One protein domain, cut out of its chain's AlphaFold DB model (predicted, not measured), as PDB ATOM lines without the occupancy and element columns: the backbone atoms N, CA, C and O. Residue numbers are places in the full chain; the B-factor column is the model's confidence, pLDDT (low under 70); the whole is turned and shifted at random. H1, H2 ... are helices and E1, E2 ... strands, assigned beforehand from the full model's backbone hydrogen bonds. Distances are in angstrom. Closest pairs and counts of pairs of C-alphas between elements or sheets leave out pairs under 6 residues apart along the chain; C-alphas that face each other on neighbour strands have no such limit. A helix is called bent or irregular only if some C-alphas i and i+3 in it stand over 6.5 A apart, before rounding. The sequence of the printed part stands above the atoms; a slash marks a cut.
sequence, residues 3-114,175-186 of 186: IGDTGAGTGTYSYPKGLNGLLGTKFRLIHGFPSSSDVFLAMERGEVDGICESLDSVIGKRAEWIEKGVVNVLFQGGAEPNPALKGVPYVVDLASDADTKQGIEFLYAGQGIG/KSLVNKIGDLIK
ATOM      1  N   ILE A   3       7.600 -58.505   9.231       97.94
ATOM      2  CA  ILE A   3       8.880 -57.852   9.515       97.94
ATOM      3  C   ILE A   3       9.556 -58.570  10.676       97.94
ATOM      4  O   ILE A   3       8.948 -58.710  11.732       97.94
ATOM      5  N   GLY A   4      10.787 -59.036  10.484       97.69
ATOM      6  CA  GLY A   4      11.587 -59.588  11.575       97.69
ATOM      7  C   GLY A   4      12.253 -58.479  12.387       97.69
ATOM      8  O   GLY A   4      12.657 -57.457  11.830       97.69
ATOM      9  N   ASP A   5      12.395 -58.685  13.693       96.69
ATOM     10  CA  ASP A   5      13.114 -57.765  14.573       96.69
ATOM     11  C   ASP A   5      13.950 -58.475  15.638       96.69
ATOM     12  O   ASP A   5      13.800 -59.669  15.916       96.69
ATOM     13  N   THR A   6      14.841 -57.693  16.241       95.31
ATOM     14  CA  THR A   6      15.825 -58.139  17.226       95.31
ATOM     15  C   THR A   6      15.412 -57.846  18.669       95.31
ATOM     16  O   THR A   6      16.236 -57.903  19.582       95.31
ATOM     17  N   GLY A   7      14.129 -57.554  18.899       91.88
ATOM     18  CA  GLY A   7      13.550 -57.367  20.224       91.88
ATOM     19  C   GLY A   7      13.328 -55.912  20.640       91.88
ATOM     20  O   GLY A   7      13.720 -54.952  19.971       91.88
ATOM     21  N   ALA A   8      12.657 -55.763  21.782       89.50
ATOM     22  CA  ALA A   8      12.212 -54.479  22.311       89.50
ATOM     23  C   ALA A   8      13.378 -53.510  22.577       89.50
ATOM     24  O   ALA A   8      14.453 -53.901  23.026       89.50
ATOM     25  N   GLY A   9      13.147 -52.222  22.309       84.94
ATOM     26  CA  GLY A   9      14.145 -51.158  22.473       84.94
ATOM     27  C   GLY A   9      15.124 -51.013  21.303       84.94
ATOM     28  O   GLY A   9      15.872 -50.039  21.257       84.94
ATOM     29  N   THR A  10      15.102 -51.927  20.331       90.38
ATOM     30  CA  THR A  10      15.891 -51.803  19.100       90.38
ATOM     31  C   THR A  10      15.140 -50.995  18.036       90.38
ATOM     32  O   THR A  10      13.911 -50.863  18.076       90.38
ATOM     33  N   GLY A  11      15.871 -50.456  17.056       91.31
ATOM     34  CA  GLY A  11      15.271 -49.781  15.900       91.31
ATOM     35  C   GLY A  11      14.437 -50.726  15.028       91.31
ATOM     36  O   GLY A  11      13.356 -50.345  14.579       91.31
ATOM     37  N   THR A  12      14.885 -51.979  14.875       95.00
ATOM     38  CA  THR A  12      14.192 -53.013  14.085       95.00
ATOM     39  C   THR A  12      12.793 -53.310  14.622       95.00
ATOM     40  O   THR A  12      11.897 -53.618  13.842       95.00
ATOM     41  N   TYR A  13      12.578 -53.117  15.927       95.12
ATOM     42  CA  TYR A  13      11.278 -53.212  16.586       95.12
ATOM     43  C   TYR A  13      10.516 -51.877  16.608       95.12
ATOM     44  O   TYR A  13       9.353 -51.787  16.204       95.12
ATOM     45  N   SER A  14      11.166 -50.816  17.094       95.25
ATOM     46  CA  SER A  14      10.491 -49.559  17.446       95.25
ATOM     47  C   SER A  14       9.997 -48.804  16.215       95.25
ATOM     48  O   SER A  14       8.910 -48.227  16.242       95.25
ATOM     49  N   TYR A  15      10.756 -48.830  15.114       95.88
ATOM     50  CA  TYR A  15      10.392 -48.123  13.886       95.88
ATOM     51  C   TYR A  15       9.134 -48.684  13.224       95.88
ATOM     52  O   TYR A  15       8.172 -47.927  13.094       95.88
ATOM     53  N   PRO A  16       9.048 -49.976  12.854       96.38
ATOM     54  CA  PRO A  16       7.849 -50.487  12.196       96.38
ATOM     55  C   PRO A  16       6.607 -50.380  13.088       96.38
ATOM     56  O   PRO A  16       5.518 -50.092  12.590       96.38
ATOM     57  N   LYS A  17       6.752 -50.534  14.410       96.19
ATOM     58  CA  LYS A  17       5.635 -50.388  15.350       96.19
ATOM     59  C   LYS A  17       5.156 -48.937  15.468       96.19
ATOM     60  O   LYS A  17       3.958 -48.676  15.361       96.19
ATOM     61  N   GLY A  18       6.085 -47.987  15.594       96.50
ATOM     62  CA  GLY A  18       5.775 -46.557  15.585       96.50
ATOM     63  C   GLY A  18       5.116 -46.115  14.276       96.50
ATOM     64  O   GLY A  18       4.108 -45.412  14.299       96.50
ATOM     65  N   LEU A  19       5.617 -46.592  13.134       97.31
ATOM     66  CA  LEU A  19       5.054 -46.285  11.815       97.31
ATOM     67  C   LEU A  19       3.663 -46.897  11.603       97.31
ATOM     68  O   LEU A  19       2.821 -46.255  10.977       97.31
ATOM     69  N   ASN A  20       3.364 -48.063  12.187       97.25
ATOM     70  CA  ASN A  20       1.999 -48.601  12.170       97.25
ATOM     71  C   ASN A  20       1.008 -47.647  12.857       97.25
ATOM     72  O   ASN A  20      -0.116 -47.490  12.382       97.25
ATOM     73  N   GLY A  21       1.419 -47.003  13.955       96.12
ATOM     74  CA  GLY A  21       0.593 -46.036  14.684       96.12
ATOM     75  C   GLY A  21       0.535 -44.642  14.055       96.12
ATOM     76  O   GLY A  21      -0.489 -43.976  14.153       96.12
ATOM     77  N   LEU A  22       1.621 -44.202  13.414       96.75
ATOM     78  CA  LEU A  22       1.749 -42.853  12.851       96.75
ATOM     79  C   LEU A  22       1.274 -42.759  11.399       96.75
ATOM     80  O   LEU A  22       0.549 -41.838  11.050       96.75
ATOM     81  N   LEU A  23       1.676 -43.712  10.558       96.81
ATOM     82  CA  LEU A  23       1.374 -43.732   9.123       96.81
ATOM     83  C   LEU A  23       0.300 -44.763   8.756       96.81
ATOM     84  O   LEU A  23      -0.061 -44.901   7.590       96.81
ATOM     85  N   GLY A  24      -0.195 -45.533   9.729       95.69
ATOM     86  CA  GLY A  24      -1.193 -46.569   9.476       95.69
ATOM     87  C   GLY A  24      -0.651 -47.775   8.705       95.69
ATOM     88  O   GLY A  24      -1.456 -48.565   8.195       95.69
ATOM     89  N   THR A  25       0.678 -47.944   8.625       96.38
ATOM     90  CA  THR A  25       1.289 -49.135   8.021       96.38
ATOM     91  C   THR A  25       0.770 -50.407   8.695       96.38
ATOM     92  O   THR A  25       0.243 -50.393   9.810       96.38
ATOM     93  N   LYS A  26       0.865 -51.533   7.986       95.94
ATOM     94  CA  LYS A  26       0.328 -52.830   8.428       95.94
ATOM     95  C   LYS A  26       1.438 -53.872   8.563       95.94
ATOM     96  O   LYS A  26       1.290 -55.010   8.116       95.94
ATOM     97  N   PHE A  27       2.578 -53.468   9.121       97.56
ATOM     98  CA  PHE A  27       3.675 -54.388   9.397       97.56
ATOM     99  C   PHE A  27       3.268 -55.347  10.513       97.56
ATOM    100  O   PHE A  27       2.838 -54.915  11.582       97.56
ATOM    101  N   ARG A  28       3.401 -56.650  10.264       97.50
ATOM    102  CA  ARG A  28       3.233 -57.692  11.278       97.50
ATOM    103  C   ARG A  28       4.616 -58.106  11.760       97.50
ATOM    104  O   ARG A  28       5.357 -58.697  10.984       97.50
ATOM    105  N   LEU A  29       4.963 -57.766  12.996       96.12
ATOM    106  CA  LEU A  29       6.299 -58.024  13.526       96.12
ATOM    107  C   LEU A  29       6.434 -59.473  14.018       96.12
ATOM    108  O   LEU A  29       5.495 -60.020  14.601       96.12
ATOM    109  N   ILE A  30       7.598 -60.075  13.778       96.12
ATOM    110  CA  ILE A  30       8.025 -61.367  14.317       96.12
ATOM    111  C   ILE A  30       9.289 -61.134  15.140       96.12
ATOM    112  O   ILE A  30      10.358 -60.824  14.610       96.12
ATOM    113  N   HIS A  31       9.129 -61.302  16.448       91.88
ATOM    114  CA  HIS A  31      10.166 -61.083  17.447       91.88
ATOM    115  C   HIS A  31      11.027 -62.332  17.655       91.88
ATOM    116  O   HIS A  31      10.593 -63.453  17.388       91.88
ATOM    117  N   GLY A  32      12.200 -62.141  18.259       87.38
ATOM    118  CA  GLY A  32      13.014 -63.231  18.807       87.38
ATOM    119  C   GLY A  32      14.250 -63.586  17.987       87.38
ATOM    120  O   GLY A  32      14.954 -64.526  18.351       87.38
ATOM    121  N   PHE A  33      14.552 -62.832  16.926       96.69
ATOM    122  CA  PHE A  33      15.817 -62.990  16.217       96.69
ATOM    123  C   PHE A  33      16.971 -62.431  17.066       96.69
ATOM    124  O   PHE A  33      16.902 -61.281  17.500       96.69
ATOM    125  N   PRO A  34      18.049 -63.197  17.307       94.81
ATOM    126  CA  PRO A  34      19.174 -62.726  18.117       94.81
ATOM    127  C   PRO A  34      19.919 -61.537  17.500       94.81
ATOM    128  O   PRO A  34      20.507 -60.725  18.214       94.81
ATOM    129  N   SER A  35      19.925 -61.435  16.169       94.88
ATOM    130  CA  SER A  35      20.605 -60.372  15.438       94.88
ATOM    131  C   SER A  35      19.962 -60.102  14.079       94.88
ATOM    132  O   SER A  35      19.213 -60.920  13.545       94.88
ATOM    133  N   SER A  36      20.320 -58.978  13.455       95.69
ATOM    134  CA  SER A  36      19.885 -58.668  12.088       95.69
ATOM    135  C   SER A  36      20.351 -59.712  11.075       95.69
ATOM    136  O   SER A  36      19.695 -59.901  10.063       95.69
ATOM    137  N   SER A  37      21.472 -60.400  11.329       96.25
ATOM    138  CA  SER A  37      21.970 -61.447  10.427       96.25
ATOM    139  C   SER A  37      21.019 -62.643  10.373       96.25
ATOM    140  O   SER A  37      20.858 -63.241   9.312       96.25
ATOM    141  N   ASP A  38      20.368 -62.962  11.494       97.38
ATOM    142  CA  ASP A  38      19.362 -64.023  11.568       97.38
ATOM    143  C   ASP A  38      18.084 -63.610  10.830       97.38
ATOM    144  O   ASP A  38      17.514 -64.409  10.091       97.38
ATOM    145  N   VAL A  39      17.682 -62.337  10.947       97.94
ATOM    146  CA  VAL A  39      16.561 -61.790  10.167       97.94
ATOM    147  C   VAL A  39      16.877 -61.799   8.669       97.94
ATOM    148  O   VAL A  39      16.025 -62.168   7.870       97.94
ATOM    149  N   PHE A  40      18.101 -61.444   8.266       97.69
ATOM    150  CA  PHE A  40      18.512 -61.492   6.860       97.69
ATOM    151  C   PHE A  40      18.434 -62.912   6.294       97.69
ATOM    152  O   PHE A  40      17.935 -63.101   5.189       97.69
ATOM    153  N   LEU A  41      18.857 -63.919   7.062       97.12
ATOM    154  CA  LEU A  41      18.712 -65.318   6.664       97.12
ATOM    155  C   LEU A  41      17.237 -65.741   6.571       97.12
ATOM    156  O   LEU A  41      16.856 -66.456   5.646       97.12
ATOM    157  N   ALA A  42      16.395 -65.283   7.497       97.94
ATOM    158  CA  ALA A  42      14.955 -65.518   7.453       97.94
ATOM    159  C   ALA A  42      14.300 -64.870   6.220       97.94
ATOM    160  O   ALA A  42      13.425 -65.479   5.606       97.94
ATOM    161  N   MET A  43      14.761 -63.684   5.803       97.62
ATOM    162  CA  MET A  43      14.345 -63.053   4.543       97.62
ATOM    163  C   MET A  43      14.743 -63.902   3.330       97.62
ATOM    164  O   MET A  43      13.911 -64.154   2.464       97.62
ATOM    165  N   GLU A  44      15.982 -64.405   3.283       96.00
ATOM    166  CA  GLU A  44      16.466 -65.288   2.202       96.00
ATOM    167  C   GLU A  44      15.637 -66.577   2.092       96.00
ATOM    168  O   GLU A  44      15.445 -67.109   1.000       96.00
ATOM    169  N   ARG A  45      15.121 -67.069   3.222       96.69
ATOM    170  CA  ARG A  45      14.262 -68.259   3.301       96.69
ATOM    171  C   ARG A  45      12.775 -67.975   3.085       96.69
ATOM    172  O   ARG A  45      11.994 -68.921   3.014       96.69
ATOM    173  N   GLY A  46      12.375 -66.707   2.992       95.94
ATOM    174  CA  GLY A  46      10.970 -66.304   2.893       95.94
ATOM    175  C   GLY A  46      10.162 -66.514   4.180       95.94
ATOM    176  O   GLY A  46       8.938 -66.598   4.131       95.94
ATOM    177  N   GLU A  47      10.824 -66.619   5.333       96.94
ATOM    178  CA  GLU A  47      10.175 -66.725   6.648       96.94
ATOM    179  C   GLU A  47       9.631 -65.362   7.118       96.94
ATOM    180  O   GLU A  47       8.613 -65.289   7.814       96.94
ATOM    181  N   VAL A  48      10.289 -64.273   6.706       98.19
ATOM    182  CA  VAL A  48       9.835 -62.885   6.870       98.19
ATOM    183  C   VAL A  48      10.038 -62.118   5.564       98.19
ATOM    184  O   VAL A  48      10.899 -62.463   4.760       98.19
ATOM    185  N   ASP A  49       9.272 -61.048   5.362       97.88
ATOM    186  CA  ASP A  49       9.323 -60.252   4.132       97.88
ATOM    187  C   ASP A  49      10.368 -59.120   4.199       97.88
ATOM    188  O   ASP A  49      10.750 -58.564   3.170       97.88
ATOM    189  N   GLY A  50      10.807 -58.718   5.399       97.12
ATOM    190  CA  GLY A  50      11.723 -57.588   5.552       97.12
ATOM    191  C   GLY A  50      12.151 -57.270   6.982       97.12
ATOM    192  O   GLY A  50      11.825 -57.979   7.934       97.12
ATOM    193  N   ILE A  51      12.876 -56.158   7.112       97.69
ATOM    194  CA  ILE A  51      13.435 -55.619   8.358       97.69
ATOM    195  C   ILE A  51      13.584 -54.097   8.249       97.69
ATOM    196  O   ILE A  51      13.911 -53.572   7.184       97.69
ATOM    197  N   CYS A  52      13.373 -53.377   9.351       95.75
ATOM    198  CA  CYS A  52      13.762 -51.972   9.468       95.75
ATOM    199  C   CYS A  52      15.169 -51.875  10.069       95.75
ATOM    200  O   CYS A  52      15.314 -51.857  11.286       95.75
ATOM    201  N   GLU A  53      16.201 -51.823   9.231       94.44
ATOM    202  CA  GLU A  53      17.601 -51.866   9.673       94.44
ATOM    203  C   GLU A  53      18.416 -50.677   9.154       94.44
ATOM    204  O   GLU A  53      18.049 -50.031   8.169       94.44
ATOM    205  N   SER A  54      19.531 -50.383   9.821       91.50
ATOM    206  CA  SER A  54      20.484 -49.374   9.385       91.50
ATOM    207  C   SER A  54      21.192 -49.774   8.080       91.50
ATOM    208  O   SER A  54      21.534 -50.938   7.847       91.50
ATOM    209  N   LEU A  55      21.430 -48.783   7.215       91.25
ATOM    210  CA  LEU A  55      22.020 -48.996   5.890       91.25
ATOM    211  C   LEU A  55      23.427 -49.614   5.964       91.25
ATOM    212  O   LEU A  55      23.747 -50.507   5.185       91.25
ATOM    213  N   ASP A  56      24.244 -49.186   6.928       88.25
ATOM    214  CA  ASP A  56      25.588 -49.719   7.180       88.25
ATOM    215  C   ASP A  56      25.565 -51.210   7.555       88.25
ATOM    216  O   ASP A  56      26.408 -51.971   7.087       88.25
ATOM    217  N   SER A  57      24.577 -51.660   8.339       91.19
ATOM    218  CA  SER A  57      24.428 -53.080   8.686       91.19
ATOM    219  C   SER A  57      24.055 -53.919   7.462       91.19
ATOM    220  O   SER A  57      24.603 -55.010   7.282       91.19
ATOM    221  N   VAL A  58      23.171 -53.412   6.593       93.75
ATOM    222  CA  VAL A  58      22.811 -54.096   5.339       93.75
ATOM    223  C   VAL A  58      24.022 -54.176   4.410       93.75
ATOM    224  O   VAL A  58      24.380 -55.273   3.987       93.75
ATOM    225  N   ILE A  59      24.705 -53.057   4.151       90.06
ATOM    226  CA  ILE A  59      25.890 -53.027   3.279       90.06
ATOM    227  C   ILE A  59      27.003 -53.925   3.837       90.06
ATOM    228  O   ILE A  59      27.579 -54.716   3.097       90.06
ATOM    229  N   GLY A  60      27.276 -53.866   5.142       88.38
ATOM    230  CA  GLY A  60      28.356 -54.637   5.758       88.38
ATOM    231  C   GLY A  60      28.129 -56.153   5.763       88.38
ATOM    232  O   GLY A  60      29.089 -56.917   5.707       88.38
ATOM    233  N   LYS A  61      26.873 -56.617   5.822       90.88
ATOM    234  CA  LYS A  61      26.538 -58.054   5.926       90.88
ATOM    235  C   LYS A  61      26.005 -58.664   4.631       90.88
ATOM    236  O   LYS A  61      26.001 -59.890   4.499       90.88
ATOM    237  N   ARG A  62      25.488 -57.831   3.725       93.00
ATOM    238  CA  ARG A  62      24.806 -58.192   2.474       93.00
ATOM    239  C   ARG A  62      25.027 -57.105   1.405       93.00
ATOM    240  O   ARG A  62      24.074 -56.597   0.823       93.00
ATOM    241  N   ALA A  63      26.289 -56.759   1.137       86.31
ATOM    242  CA  ALA A  63      26.690 -55.667   0.234       86.31
ATOM    243  C   ALA A  63      25.949 -55.653  -1.117       86.31
ATOM    244  O   ALA A  63      25.514 -54.605  -1.588       86.31
ATOM    245  N   GLU A  64      25.750 -56.830  -1.707       91.12
ATOM    246  CA  GLU A  64      25.152 -56.964  -3.035       91.12
ATOM    247  C   GLU A  64      23.631 -56.774  -3.060       91.12
ATOM    248  O   GLU A  64      23.052 -56.647  -4.136       91.12
ATOM    249  N   TRP A  65      22.953 -56.779  -1.907       94.62
ATOM    250  CA  TRP A  65      21.492 -56.804  -1.877       94.62
ATOM    251  C   TRP A  65      20.855 -55.563  -2.490       94.62
ATOM    252  O   TRP A  65      19.887 -55.678  -3.239       94.62
ATOM    253  N   ILE A  66      21.397 -54.388  -2.172       91.94
ATOM    254  CA  ILE A  66      20.885 -53.114  -2.685       91.94
ATOM    255  C   ILE A  66      21.387 -52.893  -4.113       91.94
ATOM    256  O   ILE A  66      20.594 -52.577  -4.993       91.94
ATOM    257  N   GLU A  67      22.683 -53.114  -4.363       89.56
ATOM    258  CA  GLU A  67      23.297 -52.896  -5.680       89.56
ATOM    259  C   GLU A  67      22.675 -53.781  -6.770       89.56
ATOM    260  O   GLU A  67      22.378 -53.300  -7.863       89.56
ATOM    261  N   LYS A  68      22.432 -55.064  -6.472       94.19
ATOM    262  CA  LYS A  68      21.856 -56.025  -7.424       94.19
ATOM    263  C   LYS A  68      20.326 -56.090  -7.378       94.19
ATOM    264  O   LYS A  68      19.745 -56.915  -8.076       94.19
ATOM    265  N   GLY A  69      19.672 -55.262  -6.559       91.88
ATOM    266  CA  GLY A  69      18.211 -55.248  -6.432       91.88
ATOM    267  C   GLY A  69      17.615 -56.547  -5.876       91.88
ATOM    268  O   GLY A  69      16.485 -56.892  -6.209       91.88
ATOM    269  N   VAL A  70      18.364 -57.277  -5.042       94.81
ATOM    270  CA  VAL A  70      17.860 -58.471  -4.332       94.81
ATOM    271  C   VAL A  70      16.763 -58.077  -3.345       94.81
ATOM    272  O   VAL A  70      15.813 -58.828  -3.135       94.81
ATOM    273  N   VAL A  71      16.878 -56.884  -2.753       95.50
ATOM    274  CA  VAL A  71      15.868 -56.300  -1.865       95.50
ATOM    275  C   VAL A  71      15.441 -54.925  -2.358       95.50
ATOM    276  O   VAL A  71      16.218 -54.197  -2.973       95.50
ATOM    277  N   ASN A  72      14.211 -54.540  -2.019       94.94
ATOM    278  CA  ASN A  72      13.699 -53.198  -2.268       94.94
ATOM    279  C   ASN A  72      13.800 -52.352  -0.997       94.94
ATOM    280  O   ASN A  72      13.264 -52.724   0.048       94.94
ATOM    281  N   VAL A  73      14.433 -51.181  -1.092       96.31
ATOM    282  CA  VAL A  73      14.435 -50.196  -0.003       96.31
ATOM    283  C   VAL A  73      13.161 -49.357  -0.108       96.31
ATOM    284  O   VAL A  73      13.033 -48.521  -0.997       96.31
ATOM    285  N   LEU A  74      12.197 -49.605   0.782       96.00
ATOM    286  CA  LEU A  74      10.864 -48.988   0.702       96.00
ATOM    287  C   LEU A  74      10.858 -47.506   1.096       96.00
ATOM    288  O   LEU A  74      10.132 -46.707   0.514       96.00
ATOM    289  N   PHE A  75      11.647 -47.155   2.107       96.44
ATOM    290  CA  PHE A  75      11.839 -45.795   2.592       96.44
ATOM    291  C   PHE A  75      13.144 -45.717   3.390       96.44
ATOM    292  O   PHE A  75      13.699 -46.732   3.812       96.44
ATOM    293  N   GLN A  76      13.607 -44.498   3.630       95.31
ATOM    294  CA  GLN A  76      14.738 -44.182   4.495       95.31
ATOM    295  C   GLN A  76      14.299 -43.255   5.629       95.31
ATOM    296  O   GLN A  76      13.370 -42.466   5.476       95.31
ATOM    297  N   GLY A  77      14.972 -43.344   6.773       93.00
ATOM    298  CA  GLY A  77      14.741 -42.485   7.930       93.00
ATOM    299  C   GLY A  77      16.048 -42.192   8.653       93.00
ATOM    300  O   GLY A  77      17.027 -42.917   8.492       93.00
ATOM    301  N   GLY A  78      16.078 -41.110   9.424       89.56
ATOM    302  CA  GLY A  78      17.293 -40.625  10.069       89.56
ATOM    303  C   GLY A  78      17.188 -39.138  10.382       89.56
ATOM    304  O   GLY A  78      16.092 -38.627  10.588       89.56
ATOM    305  N   ALA A  79      18.330 -38.454  10.431       83.81
ATOM    306  CA  ALA A  79      18.366 -36.995  10.532       83.81
ATOM    307  C   ALA A  79      18.175 -36.318   9.162       83.81
ATOM    308  O   ALA A  79      17.564 -35.255   9.077       83.81
ATOM    309  N   GLU A  80      18.693 -36.943   8.105       87.69
ATOM    310  CA  GLU A  80      18.640 -36.468   6.725       87.69
ATOM    311  C   GLU A  80      18.654 -37.658   5.745       87.69
ATOM    312  O   GLU A  80      19.102 -38.748   6.121       87.69
ATOM    313  N   PRO A  81      18.169 -37.484   4.501       91.50
ATOM    314  CA  PRO A  81      18.268 -38.511   3.470       91.50
ATOM    315  C   PRO A  81      19.724 -38.873   3.152       91.50
ATOM    316  O   PRO A  81      20.584 -38.000   3.024       91.50
ATOM    317  N   ASN A  82      19.997 -40.159   2.951       90.31
ATOM    318  CA  ASN A  82      21.311 -40.644   2.555       90.31
ATOM    319  C   ASN A  82      21.487 -40.540   1.023       90.31
ATOM    320  O   ASN A  82      20.675 -41.104   0.280       90.31
ATOM    321  N   PRO A  83      22.559 -39.894   0.521       90.12
ATOM    322  CA  PRO A  83      22.828 -39.791  -0.915       90.12
ATOM    323  C   PRO A  83      22.917 -41.136  -1.653       90.12
ATOM    324  O   PRO A  83      22.586 -41.195  -2.837       90.12
ATOM    325  N   ALA A  84      23.325 -42.213  -0.972       87.62
ATOM    326  CA  ALA A  84      23.404 -43.558  -1.543       87.62
ATOM    327  C   ALA A  84      22.024 -44.167  -1.857       87.62
ATOM    328  O   ALA A  84      21.930 -45.089  -2.659       87.62
ATOM    329  N   LEU A  85      20.949 -43.635  -1.264       91.94
ATOM    330  CA  LEU A  85      19.567 -44.081  -1.456       91.94
ATOM    331  C   LEU A  85      18.751 -43.061  -2.263       91.94
ATOM    332  O   LEU A  85      17.576 -42.807  -1.986       91.94
ATOM    333  N   LYS A  86      19.373 -42.427  -3.263       91.81
ATOM    334  CA  LYS A  86      18.694 -41.451  -4.122       91.81
ATOM    335  C   LYS A  86      17.440 -42.066  -4.757       91.81
ATOM    336  O   LYS A  86      17.508 -43.107  -5.399       91.81
ATOM    337  N   GLY A  87      16.306 -41.380  -4.611       92.44
ATOM    338  CA  GLY A  87      15.010 -41.823  -5.136       92.44
ATOM    339  C   GLY A  87      14.188 -42.678  -4.168       92.44
ATOM    340  O   GLY A  87      12.998 -42.866  -4.405       92.44
ATOM    341  N   VAL A  88      14.770 -43.134  -3.055       96.44
ATOM    342  CA  VAL A  88      14.024 -43.789  -1.974       96.44
ATOM    343  C   VAL A  88      13.298 -42.720  -1.143       96.44
ATOM    344  O   VAL A  88      13.957 -41.770  -0.700       96.44
ATOM    345  N   PRO A  89      11.982 -42.860  -0.881       96.88
ATOM    346  CA  PRO A  89      11.219 -41.909  -0.074       96.88
ATOM    347  C   PRO A  89      11.809 -41.696   1.320       96.88
ATOM    348  O   PRO A  89      12.220 -42.653   1.980       96.88
ATOM    349  N   TYR A  90      11.805 -40.455   1.802       96.88
ATOM    350  CA  TYR A  90      12.145 -40.154   3.187       96.88
ATOM    351  C   TYR A  90      10.894 -40.265   4.059       96.88
ATOM    352  O   TYR A  90       9.863 -39.670   3.763       96.88
ATOM    353  N   VAL A  91      10.968 -41.046   5.133       96.62
ATOM    354  CA  VAL A  91       9.803 -41.441   5.942       96.62
ATOM    355  C   VAL A  91       9.064 -40.252   6.555       96.62
ATOM    356  O   VAL A  91       7.848 -40.296   6.712       96.62
ATOM    357  N   VAL A  92       9.780 -39.168   6.857       95.94
ATOM    358  CA  VAL A  92       9.199 -37.927   7.385       95.94
ATOM    359  C   VAL A  92       8.286 -37.257   6.349       95.94
ATOM    360  O   VAL A  92       7.264 -36.683   6.721       95.94
ATOM    361  N   ASP A  93       8.608 -37.378   5.060       95.69
ATOM    362  CA  ASP A  93       7.832 -36.789   3.960       95.69
ATOM    363  C   ASP A  93       6.568 -37.600   3.630       95.69
ATOM    364  O   ASP A  93       5.729 -37.155   2.851       95.69
ATOM    365  N   LEU A  94       6.403 -38.781   4.241       95.88
ATOM    366  CA  LEU A  94       5.190 -39.595   4.128       95.88
ATOM    367  C   LEU A  94       4.081 -39.138   5.090       95.88
ATOM    368  O   LEU A  94       2.954 -39.625   4.997       95.88
ATOM    369  N   ALA A  95       4.383 -38.233   6.026       96.31
ATOM    370  CA  ALA A  95       3.400 -37.694   6.956       96.31
ATOM    371  C   ALA A  95       2.440 -36.715   6.261       96.31
ATOM    372  O   ALA A  95       2.864 -35.797   5.561       96.31
ATOM    373  N   SER A  96       1.139 -36.867   6.516       93.25
ATOM    374  CA  SER A  96       0.091 -35.983   5.986       93.25
ATOM    375  C   SER A  96      -0.099 -34.688   6.780       93.25
ATOM    376  O   SER A  96      -0.730 -33.754   6.291       93.25
ATOM    377  N   ASP A  97       0.406 -34.634   8.011       95.94
ATOM    378  CA  ASP A  97       0.175 -33.542   8.952       95.94
ATOM    379  C   ASP A  97       1.389 -33.305   9.867       95.94
ATOM    380  O   ASP A  97       2.295 -34.138   9.981       95.94
ATOM    381  N   ALA A  98       1.411 -32.136  10.511       94.44
ATOM    382  CA  ALA A  98       2.530 -31.692  11.338       94.44
ATOM    383  C   ALA A  98       2.738 -32.556  12.593       94.44
ATOM    384  O   ALA A  98       3.884 -32.784  12.981       94.44
ATOM    385  N   ASP A  99       1.666 -33.074  13.195       93.50
ATOM    386  CA  ASP A  99       1.750 -33.884  14.414       93.50
ATOM    387  C   ASP A  99       2.361 -35.256  14.114       93.50
ATOM    388  O   ASP A  99       3.203 -35.759  14.866       93.50
ATOM    389  N   THR A 100       1.963 -35.863  12.997       95.50
ATOM    390  CA  THR A 100       2.542 -37.108  12.487       95.50
ATOM    391  C   THR A 100       4.004 -36.898  12.119       95.50
ATOM    392  O   THR A 100       4.857 -37.684  12.540       95.50
ATOM    393  N   LYS A 101       4.323 -35.801  11.422       95.56
ATOM    394  CA  LYS A 101       5.701 -35.441  11.065       95.56
ATOM    395  C   LYS A 101       6.590 -35.331  12.303       95.56
ATOM    396  O   LYS A 101       7.635 -35.975  12.367       95.56
ATOM    397  N   GLN A 102       6.144 -34.588  13.315       93.31
ATOM    398  CA  GLN A 102       6.877 -34.419  14.568       93.31
ATOM    399  C   GLN A 102       7.057 -35.751  15.314       93.31
ATOM    400  O   GLN A 102       8.105 -36.000  15.912       93.31
ATOM    401  N   GLY A 103       6.052 -36.630  15.259       94.81
ATOM    402  CA  GLY A 103       6.131 -37.982  15.807       94.81
ATOM    403  C   GLY A 103       7.203 -38.839  15.139       94.81
ATOM    404  O   GLY A 103       7.972 -39.499  15.837       94.81
ATOM    405  N   ILE A 104       7.297 -38.794  13.809       95.81
ATOM    406  CA  ILE A 104       8.325 -39.519  13.051       95.81
ATOM    407  C   ILE A 104       9.709 -38.921  13.318       95.81
ATOM    408  O   ILE A 104      10.649 -39.664  13.590       95.81
ATOM    409  N   GLU A 105       9.845 -37.594  13.314       93.25
ATOM    410  CA  GLU A 105      11.108 -36.926  13.651       93.25
ATOM    411  C   GLU A 105      11.605 -37.335  15.042       93.25
ATOM    412  O   GLU A 105      12.786 -37.636  15.207       93.25
ATOM    413  N   PHE A 106      10.712 -37.414  16.034       92.94
ATOM    414  CA  PHE A 106      11.068 -37.892  17.370       92.94
ATOM    415  C   PHE A 106      11.426 -39.382  17.385       92.94
ATOM    416  O   PHE A 106      12.433 -39.757  17.986       92.94
ATOM    417  N   LEU A 107      10.654 -40.225  16.691       94.25
ATOM    418  CA  LEU A 107      10.910 -41.663  16.571       94.25
ATOM    419  C   LEU A 107      12.318 -41.944  16.016       94.25
ATOM    420  O   LEU A 107      13.005 -42.839  16.506       94.25
ATOM    421  N   TYR A 108      12.772 -41.149  15.044       92.69
ATOM    422  CA  TYR A 108      14.098 -41.266  14.431       92.69
ATOM    423  C   TYR A 108      15.180 -40.390  15.083       92.69
ATOM    424  O   TYR A 108      16.347 -40.507  14.709       92.69
ATOM    425  N   ALA A 109      14.859 -39.558  16.081       88.06
ATOM    426  CA  ALA A 109      15.797 -38.576  16.633       88.06
ATOM    427  C   ALA A 109      17.083 -39.204  17.204       88.06
ATOM    428  O   ALA A 109      18.153 -38.597  17.150       88.06
ATOM    429  N   GLY A 110      16.994 -40.441  17.702       83.12
ATOM    430  CA  GLY A 110      18.143 -41.201  18.198       83.12
ATOM    431  C   GLY A 110      19.151 -41.607  17.115       83.12
ATOM    432  O   GLY A 110      20.319 -41.803  17.432       83.12
ATOM    433  N   GLN A 111      18.756 -41.680  15.837       82.81
ATOM    434  CA  GLN A 111      19.660 -42.076  14.746       82.81
ATOM    435  C   GLN A 111      20.808 -41.079  14.545       82.81
ATOM    436  O   GLN A 111      21.914 -41.478  14.193       82.81
ATOM    437  N   GLY A 112      20.594 -39.794  14.852       80.12
ATOM    438  CA  GLY A 112      21.654 -38.782  14.796       80.12
ATOM    439  C   GLY A 112      22.767 -38.976  15.836       80.12
ATOM    440  O   GLY A 112      23.825 -38.363  15.713       80.12
ATOM    441  N   ILE A 113      22.549 -39.816  16.857       85.31
ATOM    442  CA  ILE A 113      23.554 -40.130  17.885       85.31
ATOM    443  C   ILE A 113      24.620 -41.092  17.326       85.31
ATOM    444  O   ILE A 113      25.771 -41.061  17.765       85.31
ATOM    445  N   GLY A 114      24.262 -41.921  16.340       84.56
ATOM    446  CA  GLY A 114      25.159 -42.904  15.737       84.56
ATOM    447  C   GLY A 114      25.623 -43.969  16.736       84.56
ATOM    448  O   GLY A 114      24.814 -44.565  17.445       84.56
ATOM    449  N   LYS A 175       6.540 -33.747  26.794       94.06
ATOM    450  CA  LYS A 175       6.161 -35.018  27.447       94.06
ATOM    451  C   LYS A 175       4.963 -35.701  26.788       94.06
ATOM    452  O   LYS A 175       4.924 -36.923  26.731       94.06
ATOM    453  N   SER A 176       4.003 -34.929  26.280       94.38
ATOM    454  CA  SER A 176       2.852 -35.461  25.544       94.38
ATOM    455  C   SER A 176       3.277 -36.246  24.303       94.38
ATOM    456  O   SER A 176       2.767 -37.340  24.076       94.38
ATOM    457  N   LEU A 177       4.246 -35.732  23.541       92.75
ATOM    458  CA  LEU A 177       4.784 -36.411  22.366       92.75
ATOM    459  C   LEU A 177       5.626 -37.629  22.758       92.75
ATOM    460  O   LEU A 177       5.466 -38.690  22.160       92.75
ATOM    461  N   VAL A 178       6.462 -37.501  23.794       93.25
ATOM    462  CA  VAL A 178       7.245 -38.628  24.331       93.25
ATOM    463  C   VAL A 178       6.323 -39.775  24.745       93.25
ATOM    464  O   VAL A 178       6.568 -40.916  24.369       93.25
ATOM    465  N   ASN A 179       5.238 -39.478  25.462       94.88
ATOM    466  CA  ASN A 179       4.259 -40.479  25.879       94.88
ATOM    467  C   ASN A 179       3.531 -41.084  24.676       94.88
ATOM    468  O   ASN A 179       3.473 -42.303  24.571       94.88
ATOM    469  N   LYS A 180       3.057 -40.253  23.735       93.44
ATOM    470  CA  LYS A 180       2.389 -40.714  22.508       93.44
ATOM    471  C   LYS A 180       3.252 -41.723  21.752       93.44
ATOM    472  O   LYS A 180       2.775 -42.800  21.428       93.44
ATOM    473  N   ILE A 181       4.514 -41.390  21.479       94.44
ATOM    474  CA  ILE A 181       5.415 -42.290  20.747       94.44
ATOM    475  C   ILE A 181       5.821 -43.485  21.607       94.44
ATOM    476  O   ILE A 181       5.820 -44.606  21.112       94.44
ATOM    477  N   GLY A 182       6.095 -43.272  22.895       93.00
ATOM    478  CA  GLY A 182       6.403 -44.337  23.847       93.00
ATOM    479  C   GLY A 182       5.312 -45.404  23.903       93.00
ATOM    480  O   GLY A 182       5.621 -46.586  23.851       93.00
ATOM    481  N   ASP A 183       4.041 -45.014  23.940       94.19
ATOM    482  CA  ASP A 183       2.916 -45.951  23.974       94.19
ATOM    483  C   ASP A 183       2.726 -46.700  22.647       94.19
ATOM    484  O   ASP A 183       2.225 -47.821  22.647       94.19
ATOM    485  N   LEU A 184       3.186 -46.135  21.524       93.62
ATOM    486  CA  LEU A 184       3.220 -46.846  20.246       93.62
ATOM    487  C   LEU A 184       4.332 -47.897  20.187       93.62
ATOM    488  O   LEU A 184       4.157 -48.901  19.505       93.62
ATOM    489  N   ILE A 185       5.467 -47.684  20.860       91.56
ATOM    490  CA  ILE A 185       6.665 -48.534  20.727       91.56
ATOM    491  C   ILE A 185       6.960 -49.417  21.947       91.56
ATOM    492  O   ILE A 185       7.967 -50.116  21.939       91.56
ATOM    493  N   LYS A 186       6.120 -49.391  22.986       83.56
ATOM    494  CA  LYS A 186       6.183 -50.320  24.129       83.56
ATOM    495  C   LYS A 186       5.608 -51.674  23.769       83.56
ATOM    496  O   LYS A 186       4.449 -51.703  23.305       83.56
TER     497      LYS A 186
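What this domain is: This is residues 3 to 114 and 175 to 186 of the 186 residues of an uncharacterized protein of Acidobacteria bacterium (UniProt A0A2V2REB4). H1 and H6 lie side by side, running opposite ways, with H7 laid across both and short H5 packed on H6; H2, H3 and H4 form a separate group towards the other end, joined to the rest by loops. The 124 printed residues hold seven named helices and one named strand, in the order H1, E1, H2, H3, H4, H5, H6, H7; the class is mostly helix. The whole is compact, with a radius of gyration of the C-alphas of 14.3 A and spans of 40 by 32 by 26 A.

Where its parts are: Start at Ile 3 and go on to C-alpha 11 at (15.271, -49.781, 15.900), where H1, residues 11 to 22, begins and runs 15.5 A. Next come E1, residues 28 to 30, which pairs with no named strand, H2, residues 36 to 44, 12.4 A long, H3, residues 55 to 62, H4, residues 64 to 67, and H5, residues 91 to 94. Find H6, residues 98 to 113, 23.6 A long; it is irregular, with C-alphas 107 and 110 7.4 A apart and a kink of 37 degrees near residue 107. H7, residues 175 to 185, runs 15.1 A to C-alpha 185 at (6.665, -48.534, 20.727).

How they stand to each other: Look first at H6, the hub. It touches H1 at a shallow tilt of 8 degrees, opposite ways, the closest C-alphas being those of Leu 22 and Thr 100, 5.8 A apart. With residues 103 to 107 alone it touches H7, about perpendicular at 77 degrees; C-alphas Gly 103 and Ile 181, the closest, are 6.6 A apart. With residues 101 to 105 alone it touches H5, closest at C-alphas Lys 101 and Val 92, 5.7 A. H1 touches H7 at a steep tilt of 69 degrees, only just short of perpendicular, closest at C-alphas Ser 14 and Ile 185, 5.1 A. H2 and H3 are close but not clearly touching, with C-alphas Ser 37 and Lys 61, the closest, 7.3 A apart. H3 and H4 only just touch, only at the corner, with 3 pairs of C-alphas within 8 A, the closest Ile 59 and Trp 65, 7.8 A. Every O i to N i+4 pair is within hydrogen-bond range in H2, H3 and H7, against 7 of 8 in H1 and 8 of 12 in H6; H4 and H5 are too short for such a pair.

The domain as a whole: The C-alphas of Lys 68 and Lys 175, the two farthest apart, are 43.6 A apart. Residues 115 to 174 are not printed, and C-alphas 114 and 175 stand 23.7 A apart across the cut. The link from H4 to H5, residues 68 to 90, is long. No printed residue is under 70 in pLDDT, and the mean of the printed part is 93.6.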